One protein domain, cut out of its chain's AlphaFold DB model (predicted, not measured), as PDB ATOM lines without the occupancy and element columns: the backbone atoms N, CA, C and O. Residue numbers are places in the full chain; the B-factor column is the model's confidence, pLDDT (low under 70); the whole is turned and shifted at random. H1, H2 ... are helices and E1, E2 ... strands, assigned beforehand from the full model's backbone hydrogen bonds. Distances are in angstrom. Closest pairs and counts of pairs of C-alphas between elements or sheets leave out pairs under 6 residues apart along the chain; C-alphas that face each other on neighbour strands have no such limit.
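Overview. This is residues 42 to 189 of the 189 residues of an uncharacterized protein of Salifodinibacter halophilus (UniProt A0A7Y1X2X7). The long helix H2 runs through the middle, with the sheet E1 E2 E4 E7 along it and H3, H4, H5 and H6 packed round its other sides, while H1 packs near its last residues. E2 and E4 run on into a small second sheet, E3 E5 E6, and the hairpin E8 E9 lies far from the middle, beside H4 and H5. The printed part has 148 residues, with six named helices and nine named strands in the order H1 E1 E2 E3 H2 E4 E5 E6 E7 H3 H4 E8 E9 H5 H6; its class is mixed, helices and strands. The sheets E1 E2 E4 E7 and E3 E5 E6 are mixed, and E8 E9 is antiparallel. The whole is compact and rounded, with a radius of gyration of the C-alphas of 14.7 A and spans of 43 by 37 by 29 A.

Along the chain. H1, residues 42 to 48, begins at C-alpha 42 (182.783, 169.315, 203.784). E1 is residues 58 to 60, E2 66 to 68 and E3 71 to 73. H2, residues 78 to 99, is 31.1 A long. E4 is residues 104 to 109, 16.2 A; E5 is 112 to 114, E6 121 to 123, and E7 129 to 134, 15.7 A. H3, residues 135 to 146, is 16.0 A long. H4 is residues 151 to 154, E8 155 to 158, E9 161 to 164 and H5 166 to 172. H6, residues 179 to 187, ends at C-alpha 187 (201.500, 163.052, 198.742).

Arrangement. H2 is the hub, touching five helices. It touches H6 at a steep tilt of 64 degrees, the C-alphas of Arg 87 and Pro 180 being closest at 5.1 A. With residues 94 to 98 alone it touches H4, closest at the C-alphas of Ala 98 and Phe 151, 4.8 A. H1 and H2 make two layers with the sheet E1 E2 E4 E7, both helices on one face; H2 lies over E4 at a height of 9.1 A. In that sheet E4 and E7 are antiparallel, with N 109 and O 129 at 2.8 A, and E2 and E4 are parallel, with N 66 and O 106 at 2.9 A. Each O i to N i+4 pair is within hydrogen-bond range in H2, H3 and H6, but 2 of 3 in H1 and in H5; H4 is too short for one.

Size, cuts and confidence. The C-alphas farthest apart, of Thr 119 and His 149, are 43.7 A apart. The printed part has no cut and no long link. Its mean pLDDT is 93.1, and residue 189, the chain's last, is under 70.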
ATOM      1  N   TYR A  42     184.038 169.390 204.527       93.62
ATOM      2  CA  TYR A  42     182.783 169.315 203.784       93.62
ATOM      3  C   TYR A  42     182.113 170.684 203.671       93.62
ATOM      4  O   TYR A  42     181.627 171.032 202.606       93.62
ATOM      5  N   LYS A  43     182.098 171.473 204.754       92.50
ATOM      6  CA  LYS A  43     181.508 172.816 204.730       92.50
ATOM      7  C   LYS A  43     182.302 173.781 203.858       92.50
ATOM      8  O   LYS A  43     181.676 174.553 203.145       92.50
ATOM      9  N   ALA A  44     183.631 173.686 203.868       90.88
ATOM     10  CA  ALA A  44     184.473 174.455 202.956       90.88
ATOM     11  C   ALA A  44     184.190 174.094 201.483       90.88
ATOM     12  O   ALA A  44     183.912 174.972 200.678       90.88
ATOM     13  N   LEU A  45     184.148 172.797 201.146       92.00
ATOM     14  CA  LEU A  45     183.817 172.313 199.792       92.00
ATOM     15  C   LEU A  45     182.388 172.652 199.358       92.00
ATOM     16  O   LEU A  45     182.149 172.961 198.198       92.00
ATOM     17  N   GLN A  46     181.430 172.600 200.279       91.25
ATOM     18  CA  GLN A  46     180.042 172.958 199.997       91.25
ATOM     19  C   GLN A  46     179.897 174.450 199.662       91.25
ATOM     20  O   GLN A  46     179.037 174.797 198.858       91.25
ATOM     21  N   ASP A  47     180.717 175.320 200.259       88.62
ATOM     22  CA  ASP A  47     180.668 176.770 200.031       88.62
ATOM     23  C   ASP A  47     181.149 177.164 198.625       88.62
ATOM     24  O   ASP A  47     180.689 178.176 198.102       88.62
ATOM     25  N   THR A  48     182.009 176.360 197.981       84.69
ATOM     26  CA  THR A  48     182.451 176.641 196.601       84.69
ATOM     27  C   THR A  48     181.387 176.312 195.559       84.69
ATOM     28  O   THR A  48     181.344 176.942 194.508       84.69
ATOM     29  N   GLY A  49     180.517 175.339 195.847       84.00
ATOM     30  CA  GLY A  49     179.497 174.864 194.912       84.00
ATOM     31  C   GLY A  49     180.025 173.965 193.785       84.00
ATOM     32  O   GLY A  49     179.232 173.537 192.953       84.00
ATOM     33  N   ASP A  50     181.321 173.627 193.771       83.50
ATOM     34  CA  ASP A  50     181.939 172.817 192.701       83.50
ATOM     35  C   ASP A  50     181.464 171.355 192.697       83.50
ATOM     36  O   ASP A  50     181.512 170.677 191.671       83.50
ATOM     37  N   TYR A  51     181.026 170.863 193.859       89.00
ATOM     38  CA  TYR A  51     180.572 169.488 194.069       89.00
ATOM     39  C   TYR A  51     179.218 169.521 194.768       89.00
ATOM     40  O   TYR A  51     179.140 169.372 195.996       89.00
ATOM     41  N   PRO A  52     178.132 169.777 194.028       83.12
ATOM     42  CA  PRO A  52     176.836 169.884 194.655       83.12
ATOM     43  C   PRO A  52     176.471 168.521 195.284       83.12
ATOM     44  O   PRO A  52     176.728 167.466 194.700       83.12
ATOM     45  N   PRO A  53     175.917 168.490 196.509       82.44
ATOM     46  CA  PRO A  53     175.537 167.228 197.150       82.44
ATOM     47  C   PRO A  53     174.476 166.449 196.360       82.44
ATOM     48  O   PRO A  53     174.357 165.228 196.504       82.44
ATOM     49  N   GLU A  54     173.714 167.149 195.516       78.25
ATOM     50  CA  GLU A  54     172.824 166.532 194.539       78.25
ATOM     51  C   GLU A  54     173.618 165.597 193.616       78.25
ATOM     52  O   GLU A  54     174.755 165.858 193.230       78.25
ATOM     53  N   HIS A  55     173.060 164.422 193.341       83.19
ATOM     54  CA  HIS A  55     173.756 163.356 192.607       83.19
ATOM     55  C   HIS A  55     175.022 162.827 193.284       83.19
ATOM     56  O   HIS A  55     175.800 162.128 192.644       83.19
ATOM     57  N   LYS A  56     175.202 163.072 194.589       87.00
ATOM     58  CA  LYS A  56     176.285 162.483 195.376       87.00
ATOM     59  C   LYS A  56     177.678 162.924 194.881       87.00
ATOM     60  O   LYS A  56     178.596 162.113 194.915       87.00
ATOM     61  N   GLN A  57     177.885 164.174 194.462       93.06
ATOM     62  CA  GLN A  57     179.245 164.644 194.123       93.06
ATOM     63  C   GLN A  57     180.081 165.001 195.357       93.06
ATOM     64  O   GLN A  57     181.305 164.985 195.305       93.06
ATOM     65  N   LEU A  58     179.440 165.266 196.495       96.06
ATOM     66  CA  LEU A  58     180.105 165.498 197.775       96.06
ATOM     67  C   LEU A  58     179.421 164.682 198.870       96.06
ATOM     68  O   LEU A  58     178.195 164.669 198.974       96.06
ATOM     69  N   ALA A  59     180.199 163.992 199.703       94.94
ATOM     70  CA  ALA A  59     179.671 163.280 200.863       94.94
ATOM     71  C   ALA A  59     180.639 163.300 202.049       94.94
ATOM     72  O   ALA A  59     181.858 163.318 201.886       94.94
ATOM     73  N   HIS A  60     180.078 163.231 203.254       94.19
ATOM     74  CA  HIS A  60     180.840 162.931 204.459       94.19
ATOM     75  C   HIS A  60     181.191 161.445 204.525       94.19
ATOM     76  O   HIS A  60     180.342 160.582 204.294       94.19
ATOM     77  N   LEU A  61     182.427 161.152 204.917       94.06
ATOM     78  CA  LEU A  61     182.846 159.807 205.288       94.06
ATOM     79  C   LEU A  61     182.680 159.601 206.795       94.06
ATOM     80  O   LEU A  61     182.781 160.541 207.585       94.06
ATOM     81  N   LYS A  62     182.465 158.348 207.212       89.31
ATOM     82  CA  LYS A  62     182.267 157.995 208.631       89.31
ATOM     83  C   LYS A  62     183.449 158.391 209.521       89.31
ATOM     84  O   LYS A  62     183.249 158.691 210.689       89.31
ATOM     85  N   ASN A  63     184.662 158.421 208.971       87.06
ATOM     86  CA  ASN A  63     185.874 158.828 209.685       87.06
ATOM     87  C   ASN A  63     186.105 160.352 209.699       87.06
ATOM     88  O   ASN A  63     187.204 160.803 210.000       87.06
ATOM     89  N   GLY A  64     185.102 161.157 209.333       85.06
ATOM     90  CA  GLY A  64     185.217 162.616 209.280       85.06
ATOM     91  C   GLY A  64     185.944 163.151 208.042       85.06
ATOM     92  O   GLY A  64     186.076 164.372 207.913       85.06
ATOM     93  N   GLY A  65     186.385 162.268 207.141       94.19
ATOM     94  CA  GLY A  65     186.877 162.611 205.811       94.19
ATOM     95  C   GLY A  65     185.767 163.035 204.852       94.19
ATOM     96  O   GLY A  65     184.587 163.120 205.216       94.19
ATOM     97  N   VAL A  66     186.149 163.277 203.604       96.69
ATOM     98  CA  VAL A  66     185.225 163.638 202.529       96.69
ATOM     99  C   VAL A  66     185.405 162.737 201.325       96.69
ATOM    100  O   VAL A  66     186.510 162.310 201.001       96.69
ATOM    101  N   ARG A  67     184.294 162.484 200.648       96.75
ATOM    102  CA  ARG A  67     184.285 161.927 199.306       96.75
ATOM    103  C   ARG A  67     183.903 163.023 198.326       96.75
ATOM    104  O   ARG A  67     182.869 163.661 198.531       96.75
ATOM    105  N   VAL A  68     184.711 163.209 197.290       97.25
ATOM    106  CA  VAL A  68     184.490 164.178 196.210       97.25
ATOM    107  C   VAL A  68     184.457 163.460 194.868       97.25
ATOM    108  O   VAL A  68     185.384 162.738 194.519       97.25
ATOM    109  N   SER A  69     183.393 163.656 194.103       97.06
ATOM    110  CA  SER A  69     183.196 162.994 192.820       97.06
ATOM    111  C   SER A  69     182.948 164.024 191.729       97.06
ATOM    112  O   SER A  69     181.803 164.443 191.557       97.06
ATOM    113  N   PRO A  70     183.997 164.469 191.008       96.50
ATOM    114  CA  PRO A  70     183.821 165.453 189.953       96.50
ATOM    115  C   PRO A  70     182.987 164.880 188.816       96.50
ATOM    116  O   PRO A  70     183.109 163.703 188.464       96.50
ATOM    117  N   LEU A  71     182.171 165.739 188.218       95.44
ATOM    118  CA  LEU A  71     181.394 165.403 187.041       95.44
ATOM    119  C   LEU A  71     182.305 165.287 185.808       95.44
ATOM    120  O   LEU A  71     183.117 166.175 185.540       95.44
ATOM    121  N   VAL A  72     182.151 164.204 185.052       96.19
ATOM    122  CA  VAL A  72     182.802 163.982 183.750       96.19
ATOM    123  C   VAL A  72     181.760 163.561 182.725       96.19
ATOM    124  O   VAL A  72     180.757 162.932 183.070       96.19
ATOM    125  N   TYR A  73     181.978 163.871 181.455       96.31
ATOM    126  CA  TYR A  73     181.040 163.518 180.399       96.31
ATOM    127  C   TYR A  73     181.357 162.160 179.780       96.31
ATOM    128  O   TYR A  73     182.494 161.686 179.698       96.31
ATOM    129  N   LYS A  74     180.305 161.498 179.302       95.88
ATOM    130  CA  LYS A  74     180.440 160.299 178.484       95.88
ATOM    131  C   LYS A  74     181.216 160.621 177.207       95.88
ATOM    132  O   LYS A  74     180.753 161.394 176.378       95.88
ATOM    133  N   GLY A  75     182.355 159.953 177.036       94.31
ATOM    134  CA  GLY A  75     183.248 160.148 175.892       94.31
ATOM    135  C   GLY A  75     184.448 161.048 176.179       94.31
ATOM    136  O   GLY A  75     185.290 161.182 175.294       94.31
ATOM    137  N   ASP A  76     184.563 161.610 177.389       96.56
ATOM    138  CA  ASP A  76     185.779 162.311 177.802       96.56
ATOM    139  C   ASP A  76     187.007 161.400 177.678       96.56
ATOM    140  O   ASP A  76     186.960 160.196 177.955       96.56
ATOM    141  N   MET A  77     188.123 161.997 177.257       97.00
ATOM    142  CA  MET A  77     189.409 161.307 177.184       97.00
ATOM    143  C   MET A  77     189.850 160.875 178.585       97.00
ATOM    144  O   MET A  77     189.598 161.568 179.574       97.00
ATOM    145  N   ARG A  78     190.557 159.746 178.679       96.19
ATOM    146  CA  ARG A  78     190.995 159.188 179.966       96.19
ATOM    147  C   ARG A  78     191.843 160.181 180.760       96.19
ATOM    148  O   ARG A  78     191.697 160.268 181.972       96.19
ATOM    149  N   GLU A  79     192.693 160.933 180.077       95.25
ATOM    150  CA  GLU A  79     193.567 161.954 180.648       95.25
ATOM    151  C   GLU A  79     192.766 163.104 181.266       95.25
ATOM    152  O   GLU A  79     193.139 163.613 182.318       95.25
ATOM    153  N   VAL A  80     191.639 163.482 180.652       95.06
ATOM    154  CA  VAL A  80     190.734 164.517 181.177       95.06
ATOM    155  C   VAL A  80     190.023 164.019 182.431       95.06
ATOM    156  O   VAL A  80     189.927 164.746 183.418       95.06
ATOM    157  N   ILE A  81     189.561 162.765 182.417       97.12
ATOM    158  CA  ILE A  81     188.939 162.134 183.585       97.12
ATOM    159  C   ILE A  81     189.954 162.048 184.739       97.12
ATOM    160  O   ILE A  81     189.609 162.349 185.884       97.12
ATOM    161  N   ASP A  82     191.202 161.679 184.440       97.12
ATOM    162  CA  ASP A  82     192.284 161.601 185.422       97.12
ATOM    163  C   ASP A  82     192.646 162.958 186.019       97.12
ATOM    164  O   ASP A  82     192.583 163.126 187.237       97.12
ATOM    165  N   ASP A  83     192.914 163.960 185.182       96.44
ATOM    166  CA  ASP A  83     193.226 165.316 185.642       96.44
ATOM    167  C   ASP A  83     192.069 165.919 186.456       96.44
ATOM    168  O   ASP A  83     192.302 166.467 187.533       96.44
ATOM    169  N   SER A  84     190.813 165.735 186.026       96.50
ATOM    170  CA  SER A  84     189.632 166.219 186.757       96.50
ATOM    171  C   SER A  84     189.490 165.562 188.135       96.50
ATOM    172  O   SER A  84     189.261 166.247 189.139       96.50
ATOM    173  N   THR A  85     189.682 164.242 188.212       97.88
ATOM    174  CA  THR A  85     189.603 163.496 189.478       97.88
ATOM    175  C   THR A  85     190.760 163.844 190.405       97.88
ATOM    176  O   THR A  85     190.548 164.096 191.594       97.88
ATOM    177  N   ALA A  86     191.972 163.950 189.861       98.06
ATOM    178  CA  ALA A  86     193.138 164.370 190.616       98.06
ATOM    179  C   ALA A  86     192.958 165.793 191.163       98.06
ATOM    180  O   ALA A  86     193.211 166.052 192.341       98.06
ATOM    181  N   ARG A  87     192.461 166.721 190.333       97.44
ATOM    182  CA  ARG A  87     192.174 168.101 190.737       97.44
ATOM    183  C   ARG A  87     191.171 168.144 191.876       97.44
ATOM    184  O   ARG A  87     191.388 168.898 192.818       97.44
ATOM    185  N   ALA A  88     190.115 167.332 191.830       97.31
ATOM    186  CA  ALA A  88     189.136 167.273 192.911       97.31
ATOM    187  C   ALA A  88     189.753 166.819 194.242       97.31
ATOM    188  O   ALA A  88     189.496 167.435 195.278       97.31
ATOM    189  N   ALA A  89     190.624 165.805 194.216       98.06
ATOM    190  CA  ALA A  89     191.338 165.364 195.411       98.06
ATOM    191  C   ALA A  89     192.273 166.458 195.961       98.06
ATOM    192  O   ALA A  89     192.215 166.779 197.148       98.06
ATOM    193  N   VAL A  90     193.091 167.081 195.101       98.06
ATOM    194  CA  VAL A  90     194.001 168.175 195.493       98.06
ATOM    195  C   VAL A  90     193.222 169.363 196.055       98.06
ATOM    196  O   VAL A  90     193.589 169.890 197.103       98.06
ATOM    197  N   ASN A  91     192.120 169.744 195.408       96.38
ATOM    198  CA  ASN A  91     191.231 170.811 195.858       96.38
ATOM    199  C   ASN A  91     190.705 170.533 197.275       96.38
ATOM    200  O   ASN A  91     190.852 171.366 198.166       96.38
ATOM    201  N   ALA A  92     190.176 169.331 197.527       97.00
ATOM    202  CA  ALA A  92     189.683 168.938 198.848       97.00
ATOM    203  C   ALA A  92     190.775 168.968 199.933       97.00
ATOM    204  O   ALA A  92     190.529 169.446 201.047       97.00
ATOM    205  N   ILE A  93     191.984 168.496 199.614       97.81
ATOM    206  CA  ILE A  93     193.121 168.483 200.543       97.81
ATOM    207  C   ILE A  93     193.539 169.913 200.896       97.81
ATOM    208  O   ILE A  93     193.533 170.300 202.066       97.81
ATOM    209  N   TYR A  94     193.875 170.722 199.893       97.00
ATOM    210  CA  TYR A  94     194.447 172.044 200.130       97.00
ATOM    211  C   TYR A  94     193.417 173.057 200.621       97.00
ATOM    212  O   TYR A  94     193.755 173.895 201.454       97.00
ATOM    213  N   MET A  95     192.148 172.938 200.221       94.19
ATOM    214  CA  MET A  95     191.082 173.760 200.796       94.19
ATOM    215  C   MET A  95     190.844 173.440 202.269       94.19
ATOM    216  O   MET A  95     190.620 174.353 203.061       94.19
ATOM    217  N   THR A  96     190.972 172.170 202.673       95.38
ATOM    218  CA  THR A  96     190.922 171.813 204.098       95.38
ATOM    219  C   THR A  96     191.975 172.573 204.883       95.38
ATOM    220  O   THR A  96     191.661 173.169 205.910       95.38
ATOM    221  N   PHE A  97     193.223 172.567 204.424       96.62
ATOM    222  CA  PHE A  97     194.302 173.188 205.184       96.62
ATOM    223  C   PHE A  97     194.316 174.713 205.083       96.62
ATOM    224  O   PHE A  97     194.716 175.362 206.050       96.62
ATOM    225  N   ALA A  98     193.823 175.282 203.982       94.31
ATOM    226  CA  ALA A  98     193.673 176.725 203.820       94.31
ATOM    227  C   ALA A  98     192.508 177.307 204.628       94.31
ATOM    228  O   ALA A  98     192.608 178.431 205.100       94.31
ATOM    229  N   GLN A  99     191.408 176.569 204.803       92.81
ATOM    230  CA  GLN A  99     190.164 177.123 205.353       92.81
ATOM    231  C   GLN A  99     189.626 176.371 206.576       92.81
ATOM    232  O   GLN A  99     188.484 176.570 206.981       92.81
ATOM    233  N   THR A 100     190.417 175.501 207.203       93.06
ATOM    234  CA  THR A 100     190.057 174.852 208.475       93.06
ATOM    235  C   THR A 100     191.280 174.743 209.384       93.06
ATOM    236  O   THR A 100     192.415 174.878 208.926       93.06
ATOM    237  N   HIS A 101     191.064 174.423 210.661       93.38
ATOM    238  CA  HIS A 101     192.130 174.126 211.627       93.38
ATOM    239  C   HIS A 101     192.465 172.629 211.725       93.38
ATOM    240  O   HIS A 101     193.039 172.190 212.712       93.38
ATOM    241  N   ARG A 102     192.085 171.816 210.731       94.88
ATOM    242  CA  ARG A 102     192.382 170.377 210.757       94.88
ATOM    243  C   ARG A 102     193.871 170.114 210.550       94.88
ATOM    244  O   ARG A 102     194.487 170.730 209.679       94.88
ATOM    245  N   ASP A 103     194.407 169.153 211.292       96.62
ATOM    246  CA  ASP A 103     195.786 168.671 211.128       96.62
ATOM    247  C   ASP A 103     195.892 167.517 210.134       96.62
ATOM    248  O   ASP A 103     196.964 167.252 209.598       96.62
ATOM    249  N   THR A 104     194.775 166.850 209.851       97.50
ATOM    250  CA  THR A 104     194.693 165.725 208.919       97.50
ATOM    251  C   THR A 104     193.414 165.786 208.102       97.50
ATOM    252  O   THR A 104     192.367 166.215 208.598       97.50
ATOM    253  N   VAL A 105     193.467 165.280 206.876       97.44
ATOM    254  CA  VAL A 105     192.296 165.107 206.016       97.44
ATOM    255  C   VAL A 105     192.342 163.746 205.339       97.44
ATOM    256  O   VAL A 105     193.375 163.341 204.822       97.44
ATOM    257  N   HIS A 106     191.207 163.055 205.344       98.06
ATOM    258  CA  HIS A 106     190.987 161.859 204.542       98.06
ATOM    259  C   HIS A 106     190.103 162.222 203.350       98.06
ATOM    260  O   HIS A 106     189.008 162.766 203.543       98.06
ATOM    261  N   VAL A 107     190.586 161.952 202.140       98.00
ATOM    262  CA  VAL A 107     189.909 162.271 200.883       98.00
ATOM    263  C   VAL A 107     189.809 161.019 200.027       98.00
ATOM    264  O   VAL A 107     190.821 160.406 199.701       98.00
ATOM    265  N   VAL A 108     188.580 160.709 199.620       97.88
ATOM    266  CA  VAL A 108     188.281 159.722 198.580       97.88
ATOM    267  C   VAL A 108     187.767 160.463 197.349       97.88
ATOM    268  O   VAL A 108     186.793 161.210 197.449       97.88
ATOM    269  N   ALA A 109     188.398 160.277 196.194       98.00
ATOM    270  CA  ALA A 109     187.989 160.906 194.946       98.00
ATOM    271  C   ALA A 109     187.894 159.912 193.793       98.00
ATOM    272  O   ALA A 109     188.839 159.179 193.514       98.00
ATOM    273  N   PHE A 110     186.757 159.931 193.104       97.50
ATOM    274  CA  PHE A 110     186.485 159.145 191.900       97.50
ATOM    275  C   PHE A 110     185.400 159.840 191.074       97.50
ATOM    276  O   PHE A 110     184.534 160.491 191.661       97.50
ATOM    277  N   PRO A 111     185.403 159.748 189.741       97.25
ATOM    278  CA  PRO A 111     184.528 160.575 188.918       97.25
ATOM    279  C   PRO A 111     183.076 160.076 188.905       97.25
ATOM    280  O   PRO A 111     182.782 158.880 188.979       97.25
ATOM    281  N   MET A 112     182.160 161.027 188.732       96.81
ATOM    282  CA  MET A 112     180.761 160.791 188.403       96.81
ATOM    283  C   MET A 112     180.564 161.058 186.911       96.81
ATOM    284  O   MET A 112     180.672 162.194 186.459       96.81
ATOM    285  N   GLN A 113     180.275 160.028 186.128       96.31
ATOM    286  CA  GLN A 113     179.984 160.173 184.708       96.31
ATOM    287  C   GLN A 113     178.540 160.613 184.478       96.31
ATOM    288  O   GLN A 113     177.620 160.071 185.090       96.31
ATOM    289  N   THR A 114     178.347 161.524 183.526       95.69
ATOM    290  CA  THR A 114     177.034 161.931 183.022       95.69
ATOM    291  C   THR A 114     176.957 161.948 181.497       95.69
ATOM    292  O   THR A 114     177.971 161.955 180.797       95.69
ATOM    293  N   ASP A 115     175.739 161.959 180.962       94.69
ATOM    294  CA  ASP A 115     175.488 162.373 179.582       94.69
ATOM    295  C   ASP A 115     175.442 163.906 179.436       94.69
ATOM    296  O   ASP A 115     175.444 164.648 180.421       94.69
ATOM    297  N   SER A 116     175.398 164.382 178.190       91.75
ATOM    298  CA  SER A 116     175.324 165.811 177.860       91.75
ATOM    299  C   SER A 116     173.996 166.477 178.236       91.75
ATOM    300  O   SER A 116     173.907 167.700 178.199       91.75
ATOM    301  N   GLN A 117     172.967 165.694 178.574       92.81
ATOM    302  CA  GLN A 117     171.653 166.191 178.989       92.81
ATOM    303  C   GLN A 117     171.520 166.264 180.517       92.81
ATOM    304  O   GLN A 117     170.502 166.746 181.004       92.81
ATOM    305  N   LEU A 118     172.535 165.812 181.266       89.44
ATOM    306  CA  LEU A 118     172.537 165.727 182.729       89.44
ATOM    307  C   LEU A 118     171.396 164.856 183.280       89.44
ATOM    308  O   LEU A 118     170.829 165.139 184.333       89.44
ATOM    309  N   THR A 119     171.034 163.793 182.555       90.62
ATOM    310  CA  THR A 119     169.892 162.933 182.926       90.62
ATOM    311  C   THR A 119     170.293 161.591 183.528       90.62
ATOM    312  O   THR A 119     169.533 161.015 184.307       90.62
ATOM    313  N   HIS A 120     171.495 161.105 183.222       92.06
ATOM    314  CA  HIS A 120     172.008 159.833 183.727       92.06
ATOM    315  C   HIS A 120     173.320 160.047 184.460       92.06
ATOM    316  O   HIS A 120     174.257 160.575 183.878       92.06
ATOM    317  N   TYR A 121     173.404 159.561 185.699       94.31
ATOM    318  CA  TYR A 121     174.599 159.650 186.535       94.31
ATOM    319  C   TYR A 121     175.112 158.251 186.862       94.31
ATOM    320  O   TYR A 121     174.341 157.380 187.274       94.31
ATOM    321  N   LYS A 122     176.413 158.034 186.687       94.38
ATOM    322  CA  LYS A 122     177.076 156.765 186.972       94.38
ATOM    323  C   LYS A 122     178.432 157.009 187.624       94.38
ATOM    324  O   LYS A 122     179.304 157.622 187.020       94.38
ATOM    325  N   GLU A 123     178.638 156.460 188.813       95.19
ATOM    326  CA  GLU A 123     179.964 156.414 189.436       95.19
ATOM    327  C   GLU A 123     180.894 155.516 188.605       95.19
ATOM    328  O   GLU A 123     180.489 154.435 188.164       95.19
ATOM    329  N   LEU A 124     182.121 155.975 188.351       95.75
ATOM    330  CA  LEU A 124     183.158 155.134 187.752       95.75
ATOM    331  C   LEU A 124     184.139 154.677 188.830       95.75
ATOM    332  O   LEU A 124     184.507 155.451 189.709       95.75
ATOM    333  N   ASP A 125     184.619 153.442 188.698       91.88
ATOM    334  CA  ASP A 125     185.561 152.844 189.651       91.88
ATOM    335  C   ASP A 125     186.992 153.393 189.518       91.88
ATOM    336  O   ASP A 125     187.822 153.196 190.402       91.88
ATOM    337  N   ALA A 126     187.313 154.046 188.399       94.62
ATOM    338  CA  ALA A 126     188.638 154.582 188.129       94.62
ATOM    339  C   ALA A 126     188.566 155.886 187.321       94.62
ATOM    340  O   ALA A 126     187.681 156.029 186.468       94.62
ATOM    341  N   PRO A 127     189.535 156.800 187.509       96.44
ATOM    342  CA  PRO A 127     190.586 156.803 188.540       96.44
ATOM    343  C   PRO A 127     190.014 156.906 189.964       96.44
ATOM    344  O   PRO A 127     188.937 157.459 190.166       96.44
ATOM    345  N   HIS A 128     190.743 156.363 190.940       97.12
ATOM    346  CA  HIS A 128     190.351 156.366 192.348       97.12
ATOM    347  C   HIS A 128     191.531 156.810 193.211       97.12
ATOM    348  O   HIS A 128     192.585 156.172 193.209       97.12
ATOM    349  N   TYR A 129     191.342 157.896 193.950       97.88
ATOM    350  CA  TYR A 129     192.311 158.436 194.893       97.88
ATOM    351  C   TYR A 129     191.763 158.280 196.306       97.88
ATOM    352  O   TYR A 129     190.684 158.779 196.595       97.88
ATOM    353  N   ASP A 130     192.501 157.601 197.174       97.50
ATOM    354  CA  ASP A 130     192.141 157.374 198.573       97.50
ATOM    355  C   ASP A 130     193.372 157.677 199.422       97.50
ATOM    356  O   ASP A 130     194.345 156.919 199.413       97.50
ATOM    357  N   LEU A 131     193.388 158.861 200.033       97.12
ATOM    358  CA  LEU A 131     194.555 159.377 200.737       97.12
ATOM    359  C   LEU A 131     194.147 159.967 202.083       97.12
ATOM    360  O   LEU A 131     193.180 160.725 202.190       97.12
ATOM    361  N   THR A 132     194.959 159.687 203.097       97.81
ATOM    362  CA  THR A 132     194.990 160.465 204.336       97.81
ATOM    363  C   THR A 132     196.262 161.291 204.339       97.81
ATOM    364  O   THR A 132     197.345 160.738 204.200       97.81
ATOM    365  N   VAL A 133     196.124 162.605 204.479       98.25
ATOM    366  CA  VAL A 133     197.232 163.559 204.391       98.25
ATOM    367  C   VAL A 133     197.263 164.410 205.650       98.25
ATOM    368  O   VAL A 133     196.219 164.883 206.109       98.25
ATOM    369  N   THR A 134     198.452 164.633 206.198       98.19
ATOM    370  CA  THR A 134     198.682 165.590 207.284       98.19
ATOM    371  C   THR A 134     198.945 166.997 206.741       98.19
ATOM    372  O   THR A 134     199.442 167.194 205.629       98.19
ATOM    373  N   ARG A 135     198.672 168.013 207.562       97.69
ATOM    374  CA  ARG A 135     198.965 169.418 207.257       97.69
ATOM    375  C   ARG A 135     200.446 169.624 206.937       97.69
ATOM    376  O   ARG A 135     200.774 170.351 206.002       97.69
ATOM    377  N   THR A 136     201.335 168.975 207.688       97.81
ATOM    378  CA  THR A 136     202.788 169.071 207.496       97.81
ATOM    379  C   THR A 136     203.230 168.456 206.170       97.81
ATOM    380  O   THR A 136     204.001 169.081 205.445       97.81
ATOM    381  N   GLU A 137     202.719 167.277 205.803       98.19
ATOM    382  CA  GLU A 137     203.012 166.658 204.501       98.19
ATOM    383  C   GLU A 137     202.538 167.542 203.346       98.19
ATOM    384  O   GLU A 137     203.314 167.834 202.433       98.19
ATOM    385  N   ALA A 138     201.300 168.045 203.414       98.19
ATOM    386  CA  ALA A 138     200.757 168.935 202.392       98.19
ATOM    387  C   ALA A 138     201.553 170.241 202.256       98.19
ATOM    388  O   ALA A 138     201.802 170.686 201.129       98.19
ATOM    389  N   ALA A 139     201.988 170.829 203.376       97.94
ATOM    390  CA  ALA A 139     202.819 172.029 203.385       97.94
ATOM    391  C   ALA A 139     204.181 171.769 202.731       97.94
ATOM    392  O   ALA A 139     204.600 172.530 201.861       97.94
ATOM    393  N   ASN A 140     204.836 170.658 203.082       97.94
ATOM    394  CA  ASN A 140     206.126 170.272 202.513       97.94
ATOM    395  C   ASN A 140     206.033 170.024 201.002       97.94
ATOM    396  O   ASN A 140     206.887 170.483 200.241       97.94
ATOM    397  N   VAL A 141     204.989 169.321 200.548       98.12
ATOM    398  CA  VAL A 141     204.769 169.063 199.119       98.12
ATOM    399  C   VAL A 141     204.508 170.361 198.361       98.12
ATOM    400  O   VAL A 141     205.143 170.585 197.328       98.12
ATOM    401  N   ALA A 142     203.639 171.235 198.871       97.06
ATOM    402  CA  ALA A 142     203.354 172.512 198.222       97.06
ATOM    403  C   ALA A 142     204.584 173.421 198.196       97.06
ATOM    404  O   ALA A 142     204.927 173.937 197.137       97.06
ATOM    405  N   ASN A 143     205.315 173.547 199.306       97.19
ATOM    406  CA  ASN A 143     206.549 174.326 199.346       97.19
ATOM    407  C   ASN A 143     207.556 173.841 198.294       97.19
ATOM    408  O   ASN A 143     208.042 174.629 197.485       97.19
ATOM    409  N   ARG A 144     207.800 172.528 198.233       97.06
ATOM    410  CA  ARG A 144     208.734 171.929 197.272       97.06
ATOM    411  C   ARG A 144     208.311 172.135 195.816       97.06
ATOM    412  O   ARG A 144     209.170 172.261 194.947       97.06
ATOM    413  N   LEU A 145     207.010 172.094 195.529       96.25
ATOM    414  CA  LEU A 145     206.492 172.124 194.159       96.25
ATOM    415  C   LEU A 145     206.185 173.533 193.643       96.25
ATOM    416  O   LEU A 145     206.254 173.751 192.433       96.25
ATOM    417  N   THR A 146     205.836 174.474 194.519       95.06
ATOM    418  CA  THR A 146     205.370 175.813 194.120       95.06
ATOM    419  C   THR A 146     206.069 176.963 194.835       95.06
ATOM    420  O   THR A 146     205.907 178.104 194.403       95.06
ATOM    421  N   GLY A 147     206.852 176.688 195.880       94.12
ATOM    422  CA  GLY A 147     207.467 177.705 196.734       94.12
ATOM    423  C   GLY A 147     206.532 178.285 197.796       94.12
ATOM    424  O   GLY A 147     206.919 179.238 198.458       94.12
ATOM    425  N   MET A 148     205.327 177.729 197.973       93.94
ATOM    426  CA  MET A 148     204.368 178.158 199.003       93.94
ATOM    427  C   MET A 148     205.002 178.153 200.402       93.94
ATOM    428  O   MET A 148     205.618 177.152 200.782       93.94
ATOM    429  N   HIS A 149     204.821 179.217 201.190       93.06
ATOM    430  CA  HIS A 149     205.310 179.263 202.578       93.06
ATOM    431  C   HIS A 149     204.212 179.006 203.616       93.06
ATOM    432  O   HIS A 149     204.503 178.529 204.712       93.06
ATOM    433  N   SER A 150     202.958 179.284 203.270       94.44
ATOM    434  CA  SER A 150     201.798 179.162 204.153       94.44
ATOM    435  C   SER A 150     200.530 178.810 203.366       94.44
ATOM    436  O   SER A 150     200.445 179.070 202.166       94.44
ATOM    437  N   PHE A 151     199.533 178.194 204.011       94.75
ATOM    438  CA  PHE A 151     198.288 177.821 203.318       94.75
ATOM    439  C   PHE A 151     197.398 179.034 203.023       94.75
ATOM    440  O   PHE A 151     196.582 178.997 202.104       94.75
ATOM    441  N   GLU A 152     197.577 180.120 203.767       89.94
ATOM    442  CA  GLU A 152     196.915 181.404 203.580       89.94
ATOM    443  C   GLU A 152     197.224 181.997 202.197       89.94
ATOM    444  O   GLU A 152     196.355 182.607 201.579       89.94
ATOM    445  N   GLU A 153     198.416 181.733 201.650       91.44
ATOM    446  CA  GLU A 153     198.801 182.141 200.292       91.44
ATOM    447  C   GLU A 153     197.981 181.466 199.195       91.44
ATOM    448  O   GLU A 153     198.031 181.900 198.042       91.44
ATOM    449  N   LEU A 154     197.251 180.393 199.501       92.12
ATOM    450  CA  LEU A 154     196.455 179.686 198.505       92.12
ATOM    451  C   LEU A 154     195.153 180.414 198.178       92.12
ATOM    452  O   LEU A 154     194.605 180.193 197.102       92.12
ATOM    453  N   ILE A 155     194.678 181.311 199.043       89.94
ATOM    454  CA  ILE A 155     193.425 182.037 198.842       89.94
ATOM    455  C   ILE A 155     193.715 183.526 198.650       89.94
ATOM    456  O   ILE A 155     194.332 184.173 199.489       89.94
ATOM    457  N   LYS A 156     193.220 184.101 197.552       88.69
ATOM    458  CA  LYS A 156     193.246 185.546 197.297       88.69
ATOM    459  C   LYS A 156     191.838 186.119 197.327       88.69
ATOM    460  O   LYS A 156     190.897 185.515 196.815       88.69
ATOM    461  N   LYS A 157     191.692 187.326 197.870       84.00
ATOM    462  CA  LYS A 157     190.438 188.077 197.795       84.00
ATOM    463  C   LYS A 157     190.444 188.962 196.550       84.00
ATOM    464  O   LYS A 157     191.303 189.828 196.412       84.00
ATOM    465  N   LYS A 158     189.486 188.768 195.641       79.62
ATOM    466  CA  LYS A 158     189.323 189.589 194.429       79.62
ATOM    467  C   LYS A 158     187.843 189.874 194.199       79.62
ATOM    468  O   LYS A 158     187.033 188.959 194.232       79.62
ATOM    469  N   TYR A 159     187.485 191.142 193.992       80.50
ATOM    470  CA  TYR A 159     186.087 191.579 193.814       80.50
ATOM    471  C   TYR A 159     185.135 191.131 194.941       80.50
ATOM    472  O   TYR A 159     183.970 190.841 194.702       80.50
ATOM    473  N   GLY A 160     185.636 191.040 196.179       73.94
ATOM    474  CA  GLY A 160     184.855 190.554 197.324       73.94
ATOM    475  C   GLY A 160     184.695 189.029 197.399       73.94
ATOM    476  O   GLY A 160     184.114 188.547 198.364       73.94
ATOM    477  N   LEU A 161     185.249 188.281 196.440       76.06
ATOM    478  CA  LEU A 161     185.237 186.820 196.391       76.06
ATOM    479  C   LEU A 161     186.568 186.239 196.873       76.06
ATOM    480  O   LEU A 161     187.625 186.827 196.635       76.06
ATOM    481  N   TYR A 162     186.514 185.074 197.515       81.31
ATOM    482  CA  TYR A 162     187.688 184.266 197.843       81.31
ATOM    483  C   TYR A 162     187.960 183.311 196.682       81.31
ATOM    484  O   TYR A 162     187.118 182.482 196.356       81.31
ATOM    485  N   LEU A 163     189.113 183.462 196.037       84.50
ATOM    486  CA  LEU A 163     189.518 182.703 194.856       84.50
ATOM    487  C   LEU A 163     190.844 181.995 195.113       84.50
ATOM    488  O   LEU A 163     191.641 182.443 195.940       84.50
ATOM    489  N   TRP A 164     191.126 180.952 194.341       90.44
ATOM    490  CA  TRP A 164     192.454 180.351 194.307       90.44
ATOM    491  C   TRP A 164     193.509 181.363 193.849       90.44
ATOM    492  O   TRP A 164     193.300 182.143 192.917       90.44
ATOM    493  N   SER A 165     194.646 181.384 194.540       92.50
ATOM    494  CA  SER A 165     195.815 182.150 194.126       92.50
ATOM    495  C   SER A 165     196.540 181.473 192.969       92.50
ATOM    496  O   SER A 165     196.342 180.293 192.692       92.50
ATOM    497  N   ASP A 166     197.443 182.200 192.321       92.38
ATOM    498  CA  ASP A 166     198.241 181.659 191.217       92.38
ATOM    499  C   ASP A 166     199.130 180.493 191.704       92.38
ATOM    500  O   ASP A 166     199.413 179.550 190.966       92.38
ATOM    501  N   THR A 167     199.538 180.514 192.979       93.25
ATOM    502  CA  THR A 167     200.251 179.407 193.636       93.25
ATOM    503  C   THR A 167     199.374 178.164 193.751       93.25
ATOM    504  O   THR A 167     199.847 177.058 193.489       93.25
ATOM    505  N   ALA A 168     198.098 178.329 194.103       93.38
ATOM    506  CA  ALA A 168     197.147 177.224 194.127       93.38
ATOM    507  C   ALA A 168     196.828 176.710 192.717       93.38
ATOM    508  O   ALA A 168     196.800 175.501 192.497       93.38
ATOM    509  N   GLU A 169     196.666 177.605 191.740       93.81
ATOM    510  CA  GLU A 169     196.393 177.234 190.349       93.81
ATOM    511  C   GLU A 169     197.494 176.338 189.761       93.81
ATOM    512  O   GLU A 169     197.176 175.363 189.084       93.81
ATOM    513  N   LYS A 170     198.772 176.569 190.101       94.94
ATOM    514  CA  LYS A 170     199.894 175.680 189.729       94.94
ATOM    515  C   LYS A 170     199.711 174.231 190.192       94.94
ATOM    516  O   LYS A 170     200.210 173.312 189.540       94.94
ATOM    517  N   MET A 171     199.059 174.025 191.338       96.62
ATOM    518  CA  MET A 171     198.778 172.696 191.892       96.62
ATOM    519  C   MET A 171     197.505 172.091 191.309       96.62
ATOM    520  O   MET A 171     197.432 170.878 191.149       96.62
ATOM    521  N   LEU A 172     196.507 172.920 191.002       94.06
ATOM    522  CA  LEU A 172     195.191 172.474 190.541       94.06
ATOM    523  C   LEU A 172     195.123 172.234 189.034       94.06
ATOM    524  O   LEU A 172     194.309 171.428 188.594       94.06
ATOM    525  N   TYR A 173     195.954 172.913 188.248       92.19
ATOM    526  CA  TYR A 173     195.866 172.883 186.797       92.19
ATOM    527  C   TYR A 173     197.238 172.646 186.157       92.19
ATOM    528  O   TYR A 173     198.197 173.396 186.350       92.19
ATOM    529  N   SER A 174     197.316 171.584 185.354       84.25
ATOM    530  CA  SER A 174     198.553 171.130 184.707       84.25
ATOM    531  C   SER A 174     199.148 172.140 183.712       84.25
ATOM    532  O   SER A 174     200.345 172.096 183.446       84.25
ATOM    533  N   ALA A 175     198.357 173.079 183.179       84.06
ATOM    534  CA  ALA A 175     198.858 174.113 182.265       84.06
ATOM    535  C   ALA A 175     199.603 175.257 182.985       84.06
ATOM    536  O   ALA A 175     200.298 176.043 182.346       84.06
ATOM    537  N   GLN A 176     199.468 175.354 184.308       79.69
ATOM    538  CA  GLN A 176     199.955 176.464 185.122       79.69
ATOM    539  C   GLN A 176     201.196 176.063 185.921       79.69
ATOM    540  O   GLN A 176     201.964 176.932 186.333       79.69
ATOM    541  N   GLY A 177     201.418 174.766 186.145       89.31
ATOM    542  CA  GLY A 177     202.515 174.291 186.977       89.31
ATOM    543  C   GLY A 177     202.596 172.767 187.095       89.31
ATOM    544  O   GLY A 177     202.305 172.059 186.136       89.31
ATOM    545  N   PRO A 178     203.037 172.241 188.256       90.12
ATOM    546  CA  PRO A 178     203.160 170.806 188.512       90.12
ATOM    547  C   PRO A 178     201.906 169.992 188.180       90.12
ATOM    548  O   PRO A 178     202.042 168.830 187.798       90.12
ATOM    549  N   GLY A 179     200.723 170.593 188.338       95.69
ATOM    550  CA  GLY A 179     199.440 169.947 188.110       95.69
ATOM    551  C   GLY A 179     199.053 168.952 189.210       95.69
ATOM    552  O   GLY A 179     199.888 168.529 190.023       95.69
ATOM    553  N   PRO A 180     197.777 168.544 189.237       97.19
ATOM    554  CA  PRO A 180     197.218 167.810 190.362       97.19
ATOM    555  C   PRO A 180     197.768 166.386 190.469       97.19
ATOM    556  O   PRO A 180     198.052 165.912 191.568       97.19
ATOM    557  N   ILE A 181     198.031 165.721 189.341       96.81
ATOM    558  CA  ILE A 181     198.591 164.360 189.320       96.81
ATOM    559  C   ILE A 181     199.975 164.323 189.985       96.81
ATOM    560  O   ILE A 181     200.283 163.410 190.755       96.81
ATOM    561  N   ARG A 182     200.829 165.324 189.724       96.81
ATOM    562  CA  ARG A 182     202.169 165.389 190.326       96.81
ATOM    563  C   ARG A 182     202.102 165.673 191.823       96.81
ATOM    564  O   ARG A 182     202.915 165.130 192.568       96.81
ATOM    565  N   VAL A 183     201.144 166.495 192.249       97.88
ATOM    566  CA  VAL A 183     200.886 166.773 193.666       97.88
ATOM    567  C   VAL A 183     200.440 165.503 194.386       97.88
ATOM    568  O   VAL A 183     201.054 165.139 195.383       97.88
ATOM    569  N   LEU A 184     199.454 164.771 193.857       97.38
ATOM    570  CA  LEU A 184     198.980 163.530 194.484       97.38
ATOM    571  C   LEU A 184     200.059 162.455 194.545       97.38
ATOM    572  O   LEU A 184     200.222 161.814 195.580       97.38
ATOM    573  N   ARG A 185     200.862 162.301 193.485       96.88
ATOM    574  CA  ARG A 185     202.005 161.379 193.501       96.88
ATOM    575  C   ARG A 185     203.002 161.719 194.607       96.88
ATOM    576  O   ARG A 185     203.573 160.813 195.191       96.88
ATOM    577  N   ALA A 186     203.218 163.006 194.869       97.00
ATOM    578  CA  ALA A 186     204.115 163.482 195.917       97.00
ATOM    579  C   ALA A 186     203.530 163.381 197.338       97.00
ATOM    580  O   ALA A 186     204.294 163.486 198.293       97.00
ATOM    581  N   LEU A 187     202.207 163.242 197.470       96.25
ATOM    582  CA  LEU A 187     201.500 163.052 198.742       96.25
ATOM    583  C   LEU A 187     201.325 161.573 199.102       96.25
ATOM    584  O   LEU A 187     201.262 161.246 200.278       96.25
ATOM    585  N   GLY A 188     201.226 160.694 198.102       84.69
ATOM    586  CA  GLY A 188     201.131 159.242 198.292       84.69
ATOM    587  C   GLY A 188     202.473 158.502 198.265       84.69
ATOM    588  O   GLY A 188     202.466 157.273 198.228       84.69
ATOM    589  N   SER A 189     203.596 159.227 198.200       56.41
ATOM    590  CA  SER A 189     204.968 158.690 198.156       56.41
ATOM    591  C   SER A 189     205.608 158.571 199.527       56.41
ATOM    592  O   SER A 189     205.486 159.570 200.270       56.41
TER     593      SER A 189